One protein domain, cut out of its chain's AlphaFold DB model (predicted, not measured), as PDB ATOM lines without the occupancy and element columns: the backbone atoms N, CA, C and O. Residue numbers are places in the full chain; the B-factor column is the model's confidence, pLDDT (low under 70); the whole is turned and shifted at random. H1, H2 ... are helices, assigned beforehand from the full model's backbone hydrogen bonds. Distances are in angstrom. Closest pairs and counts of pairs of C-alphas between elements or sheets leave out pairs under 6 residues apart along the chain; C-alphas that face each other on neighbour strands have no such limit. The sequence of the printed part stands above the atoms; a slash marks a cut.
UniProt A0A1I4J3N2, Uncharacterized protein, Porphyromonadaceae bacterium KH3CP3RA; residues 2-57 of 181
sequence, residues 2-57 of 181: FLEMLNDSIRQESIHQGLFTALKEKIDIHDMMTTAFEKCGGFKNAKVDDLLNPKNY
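Overview. This is residues 2 to 57 of the 181 residues of an uncharacterized protein of Porphyromonadaceae bacterium KH3CP3RA (UniProt A0A1I4J3N2). The printed part winds round an open ring of five helices with few contacts: H1 makes one side, the chain turns a corner into the short H2, a link crosses to H3, and H4 and H5 lead back toward the beginning of H1. H3 is the helix nearest to the mean of the C-alphas, and the corner between H1 and H2, residues 11 to 18, stands free. The printed part has 56 residues, with the named helices H1, H2, H3, H4 and H5 in that order and no named strand; its class is all helix, with 37 residues in the helices. It is only just compact, close to loose, with a radius of gyration of the C-alphas of 11.7 A and spans of 31 by 27 by 16 A.

Along the chain. Find C-alpha 2 at (165.765, 134.187, 217.553); from there H1, residues 2 to 13, runs 15.8 A to C-alpha 13 at (156.962, 141.153, 206.415). Next comes H2, residues 18 to 22. Look for H3 at residues 29 to 39, 15.4 A from first to last C-alpha. H4 is residues 48 to 52, and H5, residues 54 to 57, ends at C-alpha 57, at (167.308, 126.777, 219.711).

Arrangement. Begin at H1, which is close to H2 but not clearly touching; the closest C-alphas, those of Glu 13 and Leu 19, are 7.5 A apart. H2 and H3 are apart, and so are H1 and H3. Go on to H3 and H4, which only just touch, with 3 pairs of C-alphas within 8 A; the closest, those of His 30 and Val 48, are 6.1 A apart. H4 and H5 are close but not clearly touching, with the C-alphas of Asp 50 and Asn 56 closest at 6.8 A. H5 is close to H1 but not clearly touching: the closest C-alphas, those of Phe 2 and Tyr 57, are 7.9 A apart. In the backbones of H1, H2, H3 and H4 every O i to N i+4 pair is within hydrogen-bond range; H5 is too short for such a pair.

Size, cuts and confidence. The two C-alphas farthest apart are those of Glu 25 and Lys 55, at 31.9 A. The printed part has no cut. The links from H1 to H2 and from H4 to H5 are tight, those from H2 to H3 and from H3 to H4 are short, and no link is long. In the B-factor column the mean pLDDT of the printed part is 70.1, and residues 2 to 27 are under 70, where the model's confidence is low.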
ATOM      1  N   PHE A   2     165.807 134.368 219.030       54.34
ATOM      2  CA  PHE A   2     165.765 134.187 217.553       54.34
ATOM      3  C   PHE A   2     164.360 133.873 217.014       54.34
ATOM      4  O   PHE A   2     163.895 134.523 216.084       54.34
ATOM      5  N   LEU A   3     163.657 132.913 217.625       59.38
ATOM      6  CA  LEU A   3     162.306 132.527 217.196       59.38
ATOM      7  C   LEU A   3     161.281 133.656 217.373       59.38
ATOM      8  O   LEU A   3     160.344 133.758 216.590       59.38
ATOM      9  N   GLU A   4     161.471 134.516 218.373       66.94
ATOM     10  CA  GLU A   4     160.619 135.689 218.599       66.94
ATOM     11  C   GLU A   4     160.898 136.768 217.556       66.94
ATOM     12  O   GLU A   4     159.962 137.240 216.924       66.94
ATOM     13  N   MET A   5     162.173 137.066 217.281       62.12
ATOM     14  CA  MET A   5     162.558 138.009 216.227       62.12
ATOM     15  C   MET A   5     162.122 137.533 214.840       62.12
ATOM     16  O   MET A   5     161.664 138.337 214.040       62.12
ATOM     17  N   LEU A   6     162.204 136.231 214.559       65.62
ATOM     18  CA  LEU A   6     161.728 135.652 213.306       65.62
ATOM     19  C   LEU A   6     160.199 135.719 213.203       65.62
ATOM     20  O   LEU A   6     159.674 136.044 212.143       65.62
ATOM     21  N   ASN A   7     159.470 135.469 214.293       67.31
ATOM     22  CA  ASN A   7     158.014 135.612 214.317       67.31
ATOM     23  C   ASN A   7     157.585 137.080 214.149       67.31
ATOM     24  O   ASN A   7     156.643 137.362 213.412       67.31
ATOM     25  N   ASP A   8     158.300 138.018 214.768       68.00
ATOM     26  CA  ASP A   8     158.055 139.454 214.627       68.00
ATOM     27  C   ASP A   8     158.413 139.958 213.222       68.00
ATOM     28  O   ASP A   8     157.632 140.702 212.627       68.00
ATOM     29  N   SER A   9     159.517 139.484 212.635       61.09
ATOM     30  CA  SER A   9     159.874 139.757 211.238       61.09
ATOM     31  C   SER A   9     158.860 139.162 210.262       61.09
ATOM     32  O   SER A   9     158.427 139.874 209.369       61.09
ATOM     33  N   ILE A  10     158.381 137.928 210.454       62.88
ATOM     34  CA  ILE A  10     157.323 137.336 209.612       62.88
ATOM     35  C   ILE A  10     156.012 138.122 209.738       62.88
ATOM     36  O   ILE A  10     155.308 138.331 208.746       62.88
ATOM     37  N   ARG A  11     155.673 138.591 210.944       60.78
ATOM     38  CA  ARG A  11     154.486 139.426 211.176       60.78
ATOM     39  C   ARG A  11     154.607 140.783 210.485       60.78
ATOM     40  O   ARG A  11     153.643 141.204 209.845       60.78
ATOM     41  N   GLN A  12     155.773 141.427 210.547       58.25
ATOM     42  CA  GLN A  12     156.045 142.695 209.858       58.25
ATOM     43  C   GLN A  12     156.169 142.535 208.329       58.25
ATOM     44  O   GLN A  12     155.700 143.393 207.582       58.25
ATOM     45  N   GLU A  13     156.728 141.426 207.841       52.41
ATOM     46  CA  GLU A  13     156.962 141.153 206.415       52.41
ATOM     47  C   GLU A  13     155.788 140.478 205.700       52.41
ATOM     48  O   GLU A  13     155.780 140.433 204.470       52.41
ATOM     49  N   SER A  14     154.731 140.061 206.409       48.34
ATOM     50  CA  SER A  14     153.450 139.710 205.767       48.34
ATOM     51  C   SER A  14     152.881 140.859 204.908       48.34
ATOM     52  O   SER A  14     152.055 140.624 204.026       48.34
ATOM     53  N   ILE A  15     153.381 142.088 205.112       50.31
ATOM     54  CA  ILE A  15     153.039 143.301 204.358       50.31
ATOM     55  C   ILE A  15     154.025 143.583 203.199       50.31
ATOM     56  O   ILE A  15     153.665 144.279 202.250       50.31
ATOM     57  N   HIS A  16     155.231 143.001 203.179       47.75
ATOM     58  CA  HIS A  16     156.210 143.237 202.113       47.75
ATOM     59  C   HIS A  16     156.714 141.937 201.484       47.75
ATOM     60  O   HIS A  16     157.574 141.239 202.008       47.75
ATOM     61  N   GLN A  17     156.265 141.705 200.249       56.88
ATOM     62  CA  GLN A  17     156.694 140.653 199.317       56.88
ATOM     63  C   GLN A  17     158.220 140.626 199.024       56.88
ATOM     64  O   GLN A  17     158.674 139.823 198.213       56.88
ATOM     65  N   GLY A  18     159.038 141.477 199.653       56.59
ATOM     66  CA  GLY A  18     160.454 141.691 199.339       56.59
ATOM     67  C   GLY A  18     161.393 140.553 199.748       56.59
ATOM     68  O   GLY A  18     162.276 140.215 198.958       56.59
ATOM     69  N   LEU A  19     161.184 139.921 200.916       57.06
ATOM     70  CA  LEU A  19     162.079 138.865 201.420       57.06
ATOM     71  C   LEU A  19     162.189 137.710 200.414       57.06
ATOM     72  O   LEU A  19     163.285 137.307 200.040       57.06
ATOM     73  N   PHE A  20     161.050 137.248 199.896       56.66
ATOM     74  CA  PHE A  20     160.976 136.141 198.938       56.66
ATOM     75  C   PHE A  20     161.239 136.552 197.482       56.66
ATOM     76  O   PHE A  20     161.512 135.694 196.644       56.66
ATOM     77  N   THR A  21     161.181 137.849 197.161       60.66
ATOM     78  CA  THR A  21     161.461 138.344 195.802       60.66
ATOM     79  C   THR A  21     162.967 138.420 195.541       60.66
ATOM     80  O   THR A  21     163.414 138.018 194.472       60.66
ATOM     81  N   ALA A  22     163.765 138.816 196.540       54.91
ATOM     82  CA  ALA A  22     165.232 138.774 196.462       54.91
ATOM     83  C   ALA A  22     165.797 137.339 196.439       54.91
ATOM     84  O   ALA A  22     166.902 137.110 195.954       54.91
ATOM     85  N   LEU A  23     165.027 136.373 196.945       54.19
ATOM     86  CA  LEU A  23     165.366 134.950 196.935       54.19
ATOM     87  C   LEU A  23     165.018 134.270 195.598       54.19
ATOM     88  O   LEU A  23     165.419 133.145 195.369       54.19
ATOM     89  N   LYS A  24     164.290 134.916 194.679       55.38
ATOM     90  CA  LYS A  24     163.857 134.273 193.422       55.38
ATOM     91  C   LYS A  24     164.939 134.187 192.338       55.38
ATOM     92  O   LYS A  24     164.816 133.353 191.446       55.38
ATOM     93  N   GLU A  25     165.939 135.070 192.357       58.28
ATOM     94  CA  GLU A  25     166.824 135.285 191.195       58.28
ATOM     95  C   GLU A  25     168.068 134.389 191.147       58.28
ATOM     96  O   GLU A  25     168.716 134.277 190.109       58.28
ATOM     97  N   LYS A  26     168.376 133.688 192.231       59.19
ATOM     98  CA  LYS A  26     169.334 132.581 192.300       59.19
ATOM     99  C   LYS A  26     168.877 131.693 193.472       59.19
ATOM    100  O   LYS A  26     167.919 132.039 194.149       59.19
ATOM    101  N   ILE A  27     169.655 130.663 193.790       57.75
ATOM    102  CA  ILE A  27     169.934 130.256 195.178       57.75
ATOM    103  C   ILE A  27     169.313 128.902 195.554       57.75
ATOM    104  O   ILE A  27     168.103 128.721 195.655       57.75
ATOM    105  N   ASP A  28     170.212 127.945 195.760       73.94
ATOM    106  CA  ASP A  28     169.991 126.709 196.497       73.94
ATOM    107  C   ASP A  28     169.255 127.003 197.821       73.94
ATOM    108  O   ASP A  28     169.595 127.953 198.522       73.94
ATOM    109  N   ILE A  29     168.251 126.204 198.191       75.00
ATOM    110  CA  ILE A  29     167.463 126.382 199.429       75.00
ATOM    111  C   ILE A  29     168.383 126.551 200.648       75.00
ATOM    112  O   ILE A  29     168.088 127.339 201.549       75.00
ATOM    113  N   HIS A  30     169.524 125.860 200.646       78.19
ATOM    114  CA  HIS A  30     170.535 125.975 201.686       78.19
ATOM    115  C   HIS A  30     171.062 127.408 201.858       78.19
ATOM    116  O   HIS A  30     171.080 127.931 202.973       78.19
ATOM    117  N   ASP A  31     171.411 128.069 200.760       79.12
ATOM    118  CA  ASP A  31     171.920 129.441 200.752       79.12
ATOM    119  C   ASP A  31     170.821 130.468 201.093       79.12
ATOM    120  O   ASP A  31     171.097 131.524 201.668       79.12
ATOM    121  N   MET A  32     169.550 130.170 200.791       78.75
ATOM    122  CA  MET A  32     168.430 131.015 201.223       78.75
ATOM    123  C   MET A  32     168.289 131.014 202.746       78.75
ATOM    124  O   MET A  32     168.104 132.068 203.358       78.75
ATOM    125  N   MET A  33     168.382 129.830 203.356       79.88
ATOM    126  CA  MET A  33     168.249 129.657 204.801       79.88
ATOM    127  C   MET A  33     169.381 130.342 205.568       79.88
ATOM    128  O   MET A  33     169.114 131.031 206.553       79.88
ATOM    129  N   THR A  34     170.627 130.208 205.105       82.88
ATOM    130  CA  THR A  34     171.777 130.890 205.721       82.88
ATOM    131  C   THR A  34     171.668 132.406 205.578       82.88
ATOM    132  O   THR A  34     171.828 133.124 206.565       82.88
ATOM    133  N   THR A  35     171.293 132.902 204.394       81.00
ATOM    134  CA  THR A  35     171.115 134.344 204.149       81.00
ATOM    135  C   THR A  35     170.012 134.939 205.029       81.00
ATOM    136  O   THR A  35     170.167 136.042 205.555       81.00
ATOM    137  N   ALA A  36     168.893 134.231 205.210       82.50
ATOM    138  CA  ALA A  36     167.816 134.668 206.095       82.50
ATOM    139  C   ALA A  36     168.257 134.674 207.569       82.50
ATOM    140  O   ALA A  36     168.016 135.650 208.276       82.50
ATOM    141  N   PHE A  37     168.963 133.630 208.018       83.00
ATOM    142  CA  PHE A  37     169.475 133.540 209.385       83.00
ATOM    143  C   PHE A  37     170.439 134.684 209.729       83.00
ATOM    144  O   PHE A  37     170.285 135.327 210.768       83.00
ATOM    145  N   GLU A  38     171.387 134.991 208.840       83.25
ATOM    146  CA  GLU A  38     172.324 136.104 209.028       83.25
ATOM    147  C   GLU A  38     171.602 137.461 209.054       83.25
ATOM    148  O   GLU A  38     171.912 138.314 209.889       83.25
ATOM    149  N   LYS A  39     170.596 137.662 208.190       82.75
ATOM    150  CA  LYS A  39     169.794 138.899 208.168       82.75
ATOM    151  C   LYS A  39     168.953 139.098 209.429       82.75
ATOM    152  O   LYS A  39     168.745 140.237 209.836       82.75
ATOM    153  N   CYS A  40     168.508 138.017 210.063       78.44
ATOM    154  CA  CYS A  40     167.712 138.057 211.291       78.44
ATOM    155  C   CYS A  40     168.558 138.139 212.581       78.44
ATOM    156  O   CYS A  40     168.014 137.960 213.669       78.44
ATOM    157  N   GLY A  41     169.866 138.417 212.490       74.88
ATOM    158  CA  GLY A  41     170.746 138.594 213.655       74.88
ATOM    159  C   GLY A  41     171.469 137.325 214.117       74.88
ATOM    160  O   GLY A  41     172.026 137.304 215.215       74.88
ATOM    161  N   GLY A  42     171.468 136.272 213.297       76.62
ATOM    162  CA  GLY A  42     172.292 135.084 213.494       76.62
ATOM    163  C   GLY A  42     173.789 135.343 213.273       76.62
ATOM    164  O   GLY A  42     174.204 136.371 212.737       76.62
ATOM    165  N   PHE A  43     174.630 134.399 213.694       78.88
ATOM    166  CA  PHE A  43     176.075 134.464 213.465       78.88
ATOM    167  C   PHE A  43     176.439 134.058 212.027       78.88
ATOM    168  O   PHE A  43     175.741 133.270 211.390       78.88
ATOM    169  N   LYS A  44     177.562 134.589 211.526       74.81
ATOM    170  CA  LYS A  44     178.040 134.321 210.161       74.81
ATOM    171  C   LYS A  44     178.528 132.879 209.999       74.81
ATOM    172  O   LYS A  44     179.128 132.337 210.927       74.81
ATOM    173  N   ASN A  45     178.354 132.306 208.807       75.50
ATOM    174  CA  ASN A  45     178.768 130.934 208.448       75.50
ATOM    175  C   ASN A  45     178.034 129.806 209.203       75.50
ATOM    176  O   ASN A  45     178.609 128.739 209.436       75.50
ATOM    177  N   ALA A  46     176.773 130.011 209.591       77.69
ATOM    178  CA  ALA A  46     175.957 128.931 210.140       77.69
ATOM    179  C   ALA A  46     175.735 127.828 209.089       77.69
ATOM    180  O   ALA A  46     175.383 128.113 207.944       77.69
ATOM    181  N   LYS A  47     175.926 126.559 209.467       84.06
ATOM    182  CA  LYS A  47     175.589 125.434 208.587       84.06
ATOM    183  C   LYS A  47     174.086 125.205 208.615       84.06
ATOM    184  O   LYS A  47     173.461 125.280 209.668       84.06
ATOM    185  N   VAL A  48     173.508 124.849 207.472       83.12
ATOM    186  CA  VAL A  48     172.064 124.578 207.388       83.12
ATOM    187  C   VAL A  48     171.651 123.416 208.294       83.12
ATOM    188  O   VAL A  48     170.593 123.484 208.911       83.12
ATOM    189  N   ASP A  49     172.513 122.414 208.475       85.62
ATOM    190  CA  ASP A  49     172.276 121.318 209.423       85.62
ATOM    191  C   ASP A  49     172.115 121.813 210.869       85.62
ATOM    192  O   ASP A  49     171.281 121.302 211.617       85.62
ATOM    193  N   ASP A  50     172.863 122.852 211.255       83.88
ATOM    194  CA  ASP A  50     172.751 123.468 212.578       83.88
ATOM    195  C   ASP A  50     171.460 124.282 212.703       83.88
ATOM    196  O   ASP A  50     170.856 124.310 213.776       83.88
ATOM    197  N   LEU A  51     171.004 124.897 211.608       84.31
ATOM    198  CA  LEU A  51     169.739 125.631 211.562       84.31
ATOM    199  C   LEU A  51     168.519 124.706 211.599       84.31
ATOM    200  O   LEU A  51     167.467 125.098 212.096       84.31
ATOM    201  N   LEU A  52     168.642 123.491 211.072       84.62
ATOM    202  CA  LEU A  52     167.574 122.492 211.072       84.62
ATOM    203  C   LEU A  52     167.550 121.654 212.353       84.62
ATOM    204  O   LEU A  52     166.579 120.937 212.600       84.62
ATOM    205  N   ASN A  53     168.589 121.736 213.185       83.06
ATOM    206  CA  ASN A  53     168.644 121.021 214.447       83.06
ATOM    207  C   ASN A  53     167.860 121.781 215.535       83.06
ATOM    208  O   ASN A  53     168.349 122.786 216.055       83.06
ATOM    209  N   PRO A  54     166.690 121.282 215.980       82.56
ATOM    210  CA  PRO A  54     165.879 121.968 216.983       82.56
ATOM    211  C   PRO A  54     166.616 122.150 218.314       82.56
ATOM    212  O   PRO A  54     166.317 123.084 219.049       82.56
ATOM    213  N   LYS A  55     167.612 121.308 218.624       81.44
ATOM    214  CA  LYS A  55     168.392 121.408 219.868       81.44
ATOM    215  C   LYS A  55     169.210 122.694 219.965       81.44
ATOM    216  O   LYS A  55     169.525 123.099 221.072       81.44
ATOM    217  N   ASN A  56     169.531 123.326 218.838       82.88
ATOM    218  CA  ASN A  56     170.333 124.548 218.813       82.88
ATOM    219  C   ASN A  56     169.524 125.805 219.185       82.88
ATOM    220  O   ASN A  56     170.091 126.888 219.284       82.88
ATOM    221  N   TYR A  57     168.211 125.667 219.394       82.44
ATOM    222  CA  TYR A  57     167.308 126.777 219.711       82.44
ATOM    223  C   TYR A  57     166.747 126.734 221.135       82.44
ATOM    224  O   TYR A  57     165.990 127.630 221.510       82.44
TER     225      TYR A  57